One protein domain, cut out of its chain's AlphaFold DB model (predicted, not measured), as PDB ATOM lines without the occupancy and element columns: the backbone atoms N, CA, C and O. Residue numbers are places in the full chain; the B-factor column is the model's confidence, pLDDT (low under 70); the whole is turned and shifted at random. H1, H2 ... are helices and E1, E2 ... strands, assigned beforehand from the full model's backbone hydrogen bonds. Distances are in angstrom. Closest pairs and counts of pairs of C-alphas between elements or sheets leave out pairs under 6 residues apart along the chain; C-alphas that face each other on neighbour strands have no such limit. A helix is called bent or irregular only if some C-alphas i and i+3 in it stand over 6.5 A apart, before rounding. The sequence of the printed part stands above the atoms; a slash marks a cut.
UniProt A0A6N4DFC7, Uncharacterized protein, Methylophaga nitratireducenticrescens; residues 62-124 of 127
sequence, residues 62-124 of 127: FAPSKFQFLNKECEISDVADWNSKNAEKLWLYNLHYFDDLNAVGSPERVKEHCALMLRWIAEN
ATOM      1  N   PHE A  62     249.354 158.892 280.377       97.88
ATOM      2  CA  PHE A  62     250.784 159.123 280.483       97.88
ATOM      3  C   PHE A  62     251.347 159.156 279.064       97.88
ATOM      4  O   PHE A  62     251.448 158.136 278.380       97.88
ATOM      5  N   ALA A  63     251.664 160.362 278.601       95.38
ATOM      6  CA  ALA A  63     252.163 160.571 277.253       95.38
ATOM      7  C   ALA A  63     253.429 159.732 276.976       95.38
ATOM      8  O   ALA A  63     254.248 159.544 277.880       95.38
ATOM      9  N   PRO A  64     253.614 159.247 275.734       96.00
ATOM     10  CA  PRO A  64     252.791 159.541 274.553       96.00
ATOM     11  C   PRO A  64     251.594 158.594 274.336       96.00
ATOM     12  O   PRO A  64     250.662 158.953 273.616       96.00
ATOM     13  N   SER A  65     251.591 157.410 274.943       96.94
ATOM     14  CA  SER A  65     250.751 156.278 274.508       96.94
ATOM     15  C   SER A  65     250.180 155.438 275.651       96.94
ATOM     16  O   SER A  65     249.430 154.498 275.390       96.94
ATOM     17  N   LYS A  66     250.519 155.730 276.909       98.12
ATOM     18  CA  LYS A  66     250.185 154.866 278.043       98.12
ATOM     19  C   LYS A  66     248.931 155.321 278.766       98.12
ATOM     20  O   LYS A  66     248.723 156.510 279.001       98.12
ATOM     21  N   PHE A  67     248.130 154.346 279.175       98.12
ATOM     22  CA  PHE A  67     246.889 154.560 279.902       98.12
ATOM     23  C   PHE A  67     246.788 153.630 281.097       98.12
ATOM     24  O   PHE A  67     247.138 152.454 281.003       98.12
ATOM     25  N   GLN A  68     246.246 154.135 282.201       97.81
ATOM     26  CA  GLN A  68     245.986 153.356 283.402       97.81
ATOM     27  C   GLN A  68     244.504 153.433 283.775       97.81
ATOM     28  O   GLN A  68     244.018 154.453 284.260       97.81
ATOM     29  N   PHE A  69     243.798 152.315 283.613       96.81
ATOM     30  CA  PHE A  69     242.399 152.169 284.018       96.81
ATOM     31  C   PHE A  69     242.231 150.892 284.829       96.81
ATOM     32  O   PHE A  69     242.827 149.871 284.502       96.81
ATOM     33  N   LEU A  70     241.404 150.924 285.878       94.94
ATOM     34  CA  LEU A  70     241.076 149.732 286.680       94.94
ATOM     35  C   LEU A  70     242.327 149.004 287.224       94.94
ATOM     36  O   LEU A  70     242.374 147.779 287.255       94.94
ATOM     37  N   ASN A  71     243.353 149.764 287.630       94.19
ATOM     38  CA  ASN A  71     244.674 149.266 288.055       94.19
ATOM     39  C   ASN A  71     245.462 148.496 286.976       94.19
ATOM     40  O   ASN A  71     246.426 147.805 287.299       94.19
ATOM     41  N   LYS A  72     245.085 148.630 285.701       96.00
ATOM     42  CA  LYS A  72     245.747 148.004 284.557       96.00
ATOM     43  C   LYS A  72     246.338 149.071 283.641       96.00
ATOM     44  O   LYS A  72     245.603 149.901 283.098       96.00
ATOM     45  N   GLU A  73     247.657 149.028 283.486       96.81
ATOM     46  CA  GLU A  73     248.379 149.814 282.486       96.81
ATOM     47  C   GLU A  73     248.326 149.095 281.134       96.81
ATOM     48  O   GLU A  73     248.615 147.899 281.057       96.81
ATOM     49  N   CYS A  74     247.976 149.825 280.079       96.31
ATOM     50  CA  CYS A  74     248.167 149.386 278.700       96.31
ATOM     51  C   CYS A  74     248.769 150.528 277.880       96.31
ATOM     52  O   CYS A  74     248.619 151.706 278.210       96.31
ATOM     53  N   GLU A  75     249.405 150.166 276.776       96.88
ATOM     54  CA  GLU A  75     249.959 151.100 275.806       96.88
ATOM     55  C   GLU A  75     249.192 150.997 274.484       96.88
ATOM     56  O   GLU A  75     248.835 149.898 274.062       96.88
ATOM     57  N   ILE A  76     248.913 152.145 273.867       97.38
ATOM     58  CA  ILE A  76     248.273 152.267 272.553       97.38
ATOM     59  C   ILE A  76     249.354 152.661 271.548       97.38
ATOM     60  O   ILE A  76     249.656 153.848 271.364       97.38
ATOM     61  N   SER A  77     249.956 151.660 270.915       95.31
ATOM     62  CA  SER A  77     251.081 151.833 269.991       95.31
ATOM     63  C   SER A  77     250.614 151.900 268.543       95.31
ATOM     64  O   SER A  77     251.138 152.705 267.780       95.31
ATOM     65  N   ASP A  78     249.562 151.156 268.199       95.25
ATOM     66  CA  ASP A  78     249.034 151.043 266.841       95.25
ATOM     67  C   ASP A  78     247.544 151.400 266.746       95.25
ATOM     68  O   ASP A  78     246.794 151.354 267.720       95.25
ATOM     69  N   VAL A  79     247.077 151.681 265.524       96.19
ATOM     70  CA  VAL A  79     245.663 151.990 265.225       96.19
ATOM     71  C   VAL A  79     244.716 150.879 265.701       96.19
ATOM     72  O   VAL A  79     243.594 151.137 266.134       96.19
ATOM     73  N   ALA A  80     245.163 149.622 265.644       95.56
ATOM     74  CA  ALA A  80     244.364 148.477 266.071       95.56
ATOM     75  C   ALA A  80     244.136 148.436 267.594       95.56
ATOM     76  O   ALA A  80     243.164 147.820 268.042       95.56
ATOM     77  N   ASP A  81     244.986 149.097 268.386       96.50
ATOM     78  CA  ASP A  81     244.931 149.041 269.847       96.50
ATOM     79  C   ASP A  81     243.722 149.789 270.411       96.50
ATOM     80  O   ASP A  81     243.146 149.343 271.407       96.50
ATOM     81  N   TRP A  82     243.259 150.845 269.725       96.50
ATOM     82  CA  TRP A  82     242.036 151.577 270.082       96.50
ATOM     83  C   TRP A  82     240.821 150.664 270.218       96.50
ATOM     84  O   TRP A  82     239.950 150.920 271.037       96.50
ATOM     85  N   ASN A  83     240.768 149.589 269.428       95.75
ATOM     86  CA  ASN A  83     239.648 148.652 269.386       95.75
ATOM     87  C   ASN A  83     240.122 147.193 269.506       95.75
ATOM     88  O   ASN A  83     239.534 146.281 268.911       95.75
ATOM     89  N   SER A  84     241.201 146.960 270.260       94.69
ATOM     90  CA  SER A  84     241.807 145.634 270.376       94.69
ATOM     91  C   SER A  84     240.815 144.603 270.909       94.69
ATOM     92  O   SER A  84     240.294 144.719 272.017       94.69
ATOM     93  N   LYS A  85     240.604 143.516 270.157       93.25
ATOM     94  CA  LYS A  85     239.734 142.401 270.581       93.25
ATOM     95  C   LYS A  85     240.253 141.670 271.823       93.25
ATOM     96  O   LYS A  85     239.490 140.949 272.460       93.25
ATOM     97  N   ASN A  86     241.535 141.851 272.142       91.69
ATOM     98  CA  ASN A  86     242.188 141.249 273.300       91.69
ATOM     99  C   ASN A  86     242.055 142.120 274.562       91.69
ATOM    100  O   ASN A  86     242.358 141.654 275.659       91.69
ATOM    101  N   ALA A  87     241.609 143.373 274.424       91.69
ATOM    102  CA  ALA A  87     241.357 144.256 275.550       91.69
ATOM    103  C   ALA A  87     239.956 144.026 276.138       91.69
ATOM    104  O   ALA A  87     238.985 143.700 275.451       91.69
ATOM    105  N   GLU A  88     239.841 144.211 277.450       94.94
ATOM    106  CA  GLU A  88     238.563 144.104 278.146       94.94
ATOM    107  C   GLU A  88     237.637 145.244 277.716       94.94
ATOM    108  O   GLU A  88     238.042 146.405 277.674       94.94
ATOM    109  N   LYS A  89     236.361 144.934 277.454       95.12
ATOM    110  CA  LYS A  89     235.378 145.927 276.984       95.12
ATOM    111  C   LYS A  89     235.276 147.149 277.894       95.12
ATOM    112  O   LYS A  89     235.137 148.262 277.404       95.12
ATOM    113  N   LEU A  90     235.342 146.944 279.212       96.94
ATOM    114  CA  LEU A  90     235.288 148.042 280.176       96.94
ATOM    115  C   LEU A  90     236.565 148.894 280.142       96.94
ATOM    116  O   LEU A  90     236.495 150.102 280.339       96.94
ATOM    117  N   TRP A  91     237.721 148.294 279.865       97.44
ATOM    118  CA  TRP A  91     238.972 149.033 279.722       97.44
ATOM    119  C   TRP A  91     238.939 149.908 278.457       97.44
ATOM    120  O   TRP A  91     239.171 151.110 278.548       97.44
ATOM    121  N   LEU A  92     238.517 149.345 277.316       97.25
ATOM    122  CA  LEU A  92     238.306 150.099 276.066       97.25
ATOM    123  C   LEU A  92     237.268 151.218 276.224       97.25
ATOM    124  O   LEU A  92     237.437 152.310 275.697       97.25
ATOM    125  N   TYR A  93     236.206 150.973 276.993       97.31
ATOM    126  CA  TYR A  93     235.220 152.006 277.301       97.31
ATOM    127  C   TYR A  93     235.855 153.225 277.990       97.31
ATOM    128  O   TYR A  93     235.569 154.357 277.609       97.31
ATOM    129  N   ASN A  94     236.739 153.007 278.971       97.44
ATOM    130  CA  ASN A  94     237.441 154.103 279.648       97.44
ATOM    131  C   ASN A  94     238.440 154.809 278.718       97.44
ATOM    132  O   ASN A  94     238.564 156.031 278.785       97.44
ATOM    133  N   LEU A  95     239.094 154.064 277.815       97.69
ATOM    134  CA  LEU A  95     240.030 154.619 276.833       97.69
ATOM    135  C   LEU A  95     239.392 155.725 275.984       97.69
ATOM    136  O   LEU A  95     240.001 156.772 275.786       97.69
ATOM    137  N   HIS A  96     238.156 155.516 275.529       97.00
ATOM    138  CA  HIS A  96     237.439 156.473 274.680       97.00
ATOM    139  C   HIS A  96     236.747 157.606 275.443       97.00
ATOM    140  O   HIS A  96     236.176 158.500 274.823       97.00
ATOM    141  N   TYR A  97     236.773 157.576 276.776       96.06
ATOM    142  CA  TYR A  97     236.144 158.608 277.596       96.06
ATOM    143  C   TYR A  97     237.036 159.839 277.784       96.06
ATOM    144  O   TYR A  97     236.532 160.913 278.098       96.06
ATOM    145  N   PHE A  98     238.353 159.684 277.593       96.19
ATOM    146  CA  PHE A  98     239.352 160.745 277.771       96.19
ATOM    147  C   PHE A  98     239.215 161.501 279.096       96.19
ATOM    148  O   PHE A  98     239.431 162.710 279.168       96.19
ATOM    149  N   ASP A  99     238.895 160.770 280.165       94.94
ATOM    150  CA  ASP A  99     238.624 161.350 281.482       94.94
ATOM    151  C   ASP A  99     239.850 162.101 282.046       94.94
ATOM    152  O   ASP A  99     239.703 163.001 282.870       94.94
ATOM    153  N   ASP A 100     241.061 161.821 281.536       96.50
ATOM    154  CA  ASP A 100     242.279 162.575 281.867       96.50
ATOM    155  C   ASP A 100     242.182 164.079 281.560       96.50
ATOM    156  O   ASP A 100     242.837 164.879 282.226       96.50
ATOM    157  N   LEU A 101     241.321 164.493 280.622       94.50
ATOM    158  CA  LEU A 101     241.044 165.912 280.364       94.50
ATOM    159  C   LEU A 101     240.456 166.618 281.598       94.50
ATOM    160  O   LEU A 101     240.618 167.828 281.755       94.50
ATOM    161  N   ASN A 102     239.819 165.863 282.493       94.31
ATOM    162  CA  ASN A 102     239.277 166.328 283.766       94.31
ATOM    163  C   ASN A 102     240.155 165.933 284.975       94.31
ATOM    164  O   ASN A 102     239.744 166.081 286.134       94.31
ATOM    165  N   ALA A 103     241.358 165.400 284.735       95.44
ATOM    166  CA  ALA A 103     242.251 164.984 285.806       95.44
ATOM    167  C   ALA A 103     242.887 166.174 286.520       95.44
ATOM    168  O   ALA A 103     243.127 167.236 285.943       95.44
ATOM    169  N   VAL A 104     243.224 165.967 287.792       95.25
ATOM    170  CA  VAL A 104     244.083 166.896 288.525       95.25
ATOM    171  C   VAL A 104     245.394 167.069 287.747       95.25
ATOM    172  O   VAL A 104     246.010 166.094 287.302       95.25
ATOM    173  N   GLY A 105     245.797 168.320 287.534       94.00
ATOM    174  CA  GLY A 105     246.971 168.656 286.729       94.00
ATOM    175  C   GLY A 105     246.765 168.562 285.204       94.00
ATOM    176  O   GLY A 105     247.735 168.468 284.455       94.00
ATOM    177  N   SER A 106     245.517 168.478 284.729       94.31
ATOM    178  CA  SER A 106     245.194 168.468 283.294       94.31
ATOM    179  C   SER A 106     245.683 169.726 282.546       94.31
ATOM    180  O   SER A 106     246.276 169.562 281.476       94.31
ATOM    181  N   PRO A 107     245.546 170.964 283.080       93.12
ATOM    182  CA  PRO A 107     246.043 172.172 282.409       93.12
ATOM    183  C   PRO A 107     247.539 172.150 282.056       93.12
ATOM    184  O   PRO A 107     247.961 172.784 281.091       93.12
ATOM    185  N   GLU A 108     248.345 171.404 282.805       95.31
ATOM    186  CA  GLU A 108     249.782 171.237 282.599       95.31
ATOM    187  C   GLU A 108     250.106 170.272 281.446       95.31
ATOM    188  O   GLU A 108     251.239 170.264 280.969       95.31
ATOM    189  N   ARG A 109     249.124 169.484 280.977       96.06
ATOM    190  CA  ARG A 109     249.267 168.454 279.929       96.06
ATOM    191  C   ARG A 109     248.511 168.771 278.635       96.06
ATOM    192  O   ARG A 109     248.309 167.897 277.793       96.06
ATOM    193  N   VAL A 110     248.096 170.026 278.443       95.69
ATOM    194  CA  VAL A 110     247.285 170.445 277.283       95.69
ATOM    195  C   VAL A 110     247.961 170.097 275.954       95.69
ATOM    196  O   VAL A 110     247.289 169.683 275.012       95.69
ATOM    197  N   LYS A 111     249.290 170.225 275.863       97.88
ATOM    198  CA  LYS A 111     250.033 169.900 274.638       97.88
ATOM    199  C   LYS A 111     249.920 168.410 274.301       97.88
ATOM    200  O   LYS A 111     249.653 168.058 273.151       97.88
ATOM    201  N   GLU A 112     250.108 167.550 275.294       97.94
ATOM    202  CA  GLU A 112     249.997 166.100 275.181       97.94
ATOM    203  C   GLU A 112     248.556 165.687 274.867       97.94
ATOM    204  O   GLU A 112     248.330 164.859 273.988       97.94
ATOM    205  N   HIS A 113     247.569 166.310 275.516       97.62
ATOM    206  CA  HIS A 113     246.152 166.080 275.237       97.62
ATOM    207  C   HIS A 113     245.772 166.463 273.810       97.62
ATOM    208  O   HIS A 113     245.093 165.692 273.139       97.62
ATOM    209  N   CYS A 114     246.232 167.612 273.309       97.81
ATOM    210  CA  CYS A 114     246.000 168.003 271.921       97.81
ATOM    211  C   CYS A 114     246.596 166.982 270.944       97.81
ATOM    212  O   CYS A 114     245.923 166.594 269.991       97.81
ATOM    213  N   ALA A 115     247.824 166.514 271.191       97.94
ATOM    214  CA  ALA A 115     248.450 165.483 270.366       97.94
ATOM    215  C   ALA A 115     247.656 164.164 270.402       97.94
ATOM    216  O   ALA A 115     247.401 163.573 269.353       97.94
ATOM    217  N   LEU A 116     247.207 163.746 271.589       97.75
ATOM    218  CA  LEU A 116     246.370 162.565 271.779       97.75
ATOM    219  C   LEU A 116     245.042 162.670 271.013       97.75
ATOM    220  O   LEU A 116     244.686 161.739 270.296       97.75
ATOM    221  N   MET A 117     244.323 163.791 271.137       97.50
ATOM    222  CA  MET A 117     243.031 163.988 270.467       97.50
ATOM    223  C   MET A 117     243.184 163.990 268.946       97.50
ATOM    224  O   MET A 117     242.409 163.343 268.250       97.50
ATOM    225  N   LEU A 118     244.203 164.680 268.421       97.25
ATOM    226  CA  LEU A 118     244.476 164.710 266.982       97.25
ATOM    227  C   LEU A 118     244.811 163.318 266.442       97.25
ATOM    228  O   LEU A 118     244.290 162.927 265.398       97.25
ATOM    229  N   ARG A 119     245.630 162.553 267.174       97.31
ATOM    230  CA  ARG A 119     245.926 161.157 266.844       97.31
ATOM    231  C   ARG A 119     244.651 160.318 266.842       97.31
ATOM    232  O   ARG A 119     244.385 159.616 265.872       97.31
ATOM    233  N   TRP A 120     243.841 160.423 267.894       97.44
ATOM    234  CA  TRP A 120     242.605 159.660 268.008       97.44
ATOM    235  C   TRP A 120     241.634 159.956 266.858       97.44
ATOM    236  O   TRP A 120     241.128 159.012 266.261       97.44
ATOM    237  N   ILE A 121     241.439 161.232 266.496       96.38
ATOM    238  CA  ILE A 121     240.598 161.656 265.361       96.38
ATOM    239  C   ILE A 121     241.092 161.044 264.043       96.38
ATOM    240  O   ILE A 121     240.289 160.558 263.251       96.38
ATOM    241  N   ALA A 122     242.408 161.058 263.801       96.75
ATOM    242  CA  ALA A 122     242.990 160.498 262.582       96.75
ATOM    243  C   ALA A 122     242.864 158.966 262.514       96.75
ATOM    244  O   ALA A 122     242.674 158.404 261.437       96.75
ATOM    245  N   GLU A 123     242.969 158.292 263.660       96.81
ATOM    246  CA  GLU A 123     242.994 156.830 263.761       96.81
ATOM    247  C   GLU A 123     241.602 156.208 264.002       96.81
ATOM    248  O   GLU A 123     241.454 154.990 263.908       96.81
ATOM    249  N   ASN A 124     240.567 157.018 264.275       95.19
ATOM    250  CA  ASN A 124     239.182 156.582 264.521       95.19
ATOM    251  C   ASN A 124     238.172 157.391 263.672       95.19
ATOM    252  O   ASN A 124     237.346 158.118 264.231       95.19
TER     253      ASN A 124
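Overview. This is residues 62 to 124 of the 127 residues of an uncharacterized protein of Methylophaga nitratireducenticrescens (UniProt A0A6N4DFC7). What shape does the backbone make? Four helices follow each other round a ring that nearly closes where the end of H4 comes back near H1, and the hairpin of E1 and E2 packs on H2 through E1. Residues 102 to 108, of which 106 to 108 belong to H4, stick out at one corner. What is it made of? The 63 printed residues hold E1, E2, H1, H2, H3 and H4 in chain order, mostly helix, with an antiparallel sheet E1 - E2. How large is it? It is compact, with a radius of gyration of the C-alphas of 11.4 A and spans of 32 by 27 by 15 A.

Arrangement. How do the strands pair? E1, residues 66 to 69, and E2, residues 72 to 75, form an antiparallel hairpin at 155 degrees, with N 67 and O 74 2.9 A apart, within hydrogen-bond range. What comes near H2, residues 89 to 95? Its closest C-alpha pair with E1 is Trp 91 and Phe 69, 6.3 A. H1, residues 79 to 83, only just touches H2, with 3 pairs of C-alphas within 8 A, the closest Asn 83 and Leu 92 at 7.0 A. Where does H4, residues 106 to 123, stand? It is close but not clearly touching to H1, closest C-alphas Glu 123 and Val 79, 5.7 A, and to H3, residues 99 to 102, closest C-alphas Ser 106 and Asp 100, 6.7 A. H2 and H4 are apart. How do the helix backbones run? Every O i to N i+4 pair is within hydrogen-bond range in H2, 11 of 14 in H4 and 0 of 1 in H1, where 1 of 2 O i to N i+3 pairs is; H3 is too short for an O i to N i+4 pair.

Along the chain. Where does the first element begin? C-alpha 66 of E1 is at (250.185, 154.866, 278.043); E1 and E2 each measure 10.2 A. How long are the helices? H1 measures 8.0 A, H2 9.9 A, H3 5.5 A and H4 22.8 A, ending with C-alpha 123 at (242.994, 156.830, 263.761). Is H4 even? It is irregular, C-alphas 108 and 111 being 8.1 A apart, with a kink of 48 degrees near residue 113.

Size, cuts and confidence. Which C-alphas are farthest apart? Those of Lys 85 and Glu 108, at 32.8 A. Are there cuts or long links? The printed part has no cut, and the links between named elements are tight. Is confidence low anywhere? No printed residue is under 70, and the mean pLDDT of the printed part is 96.1.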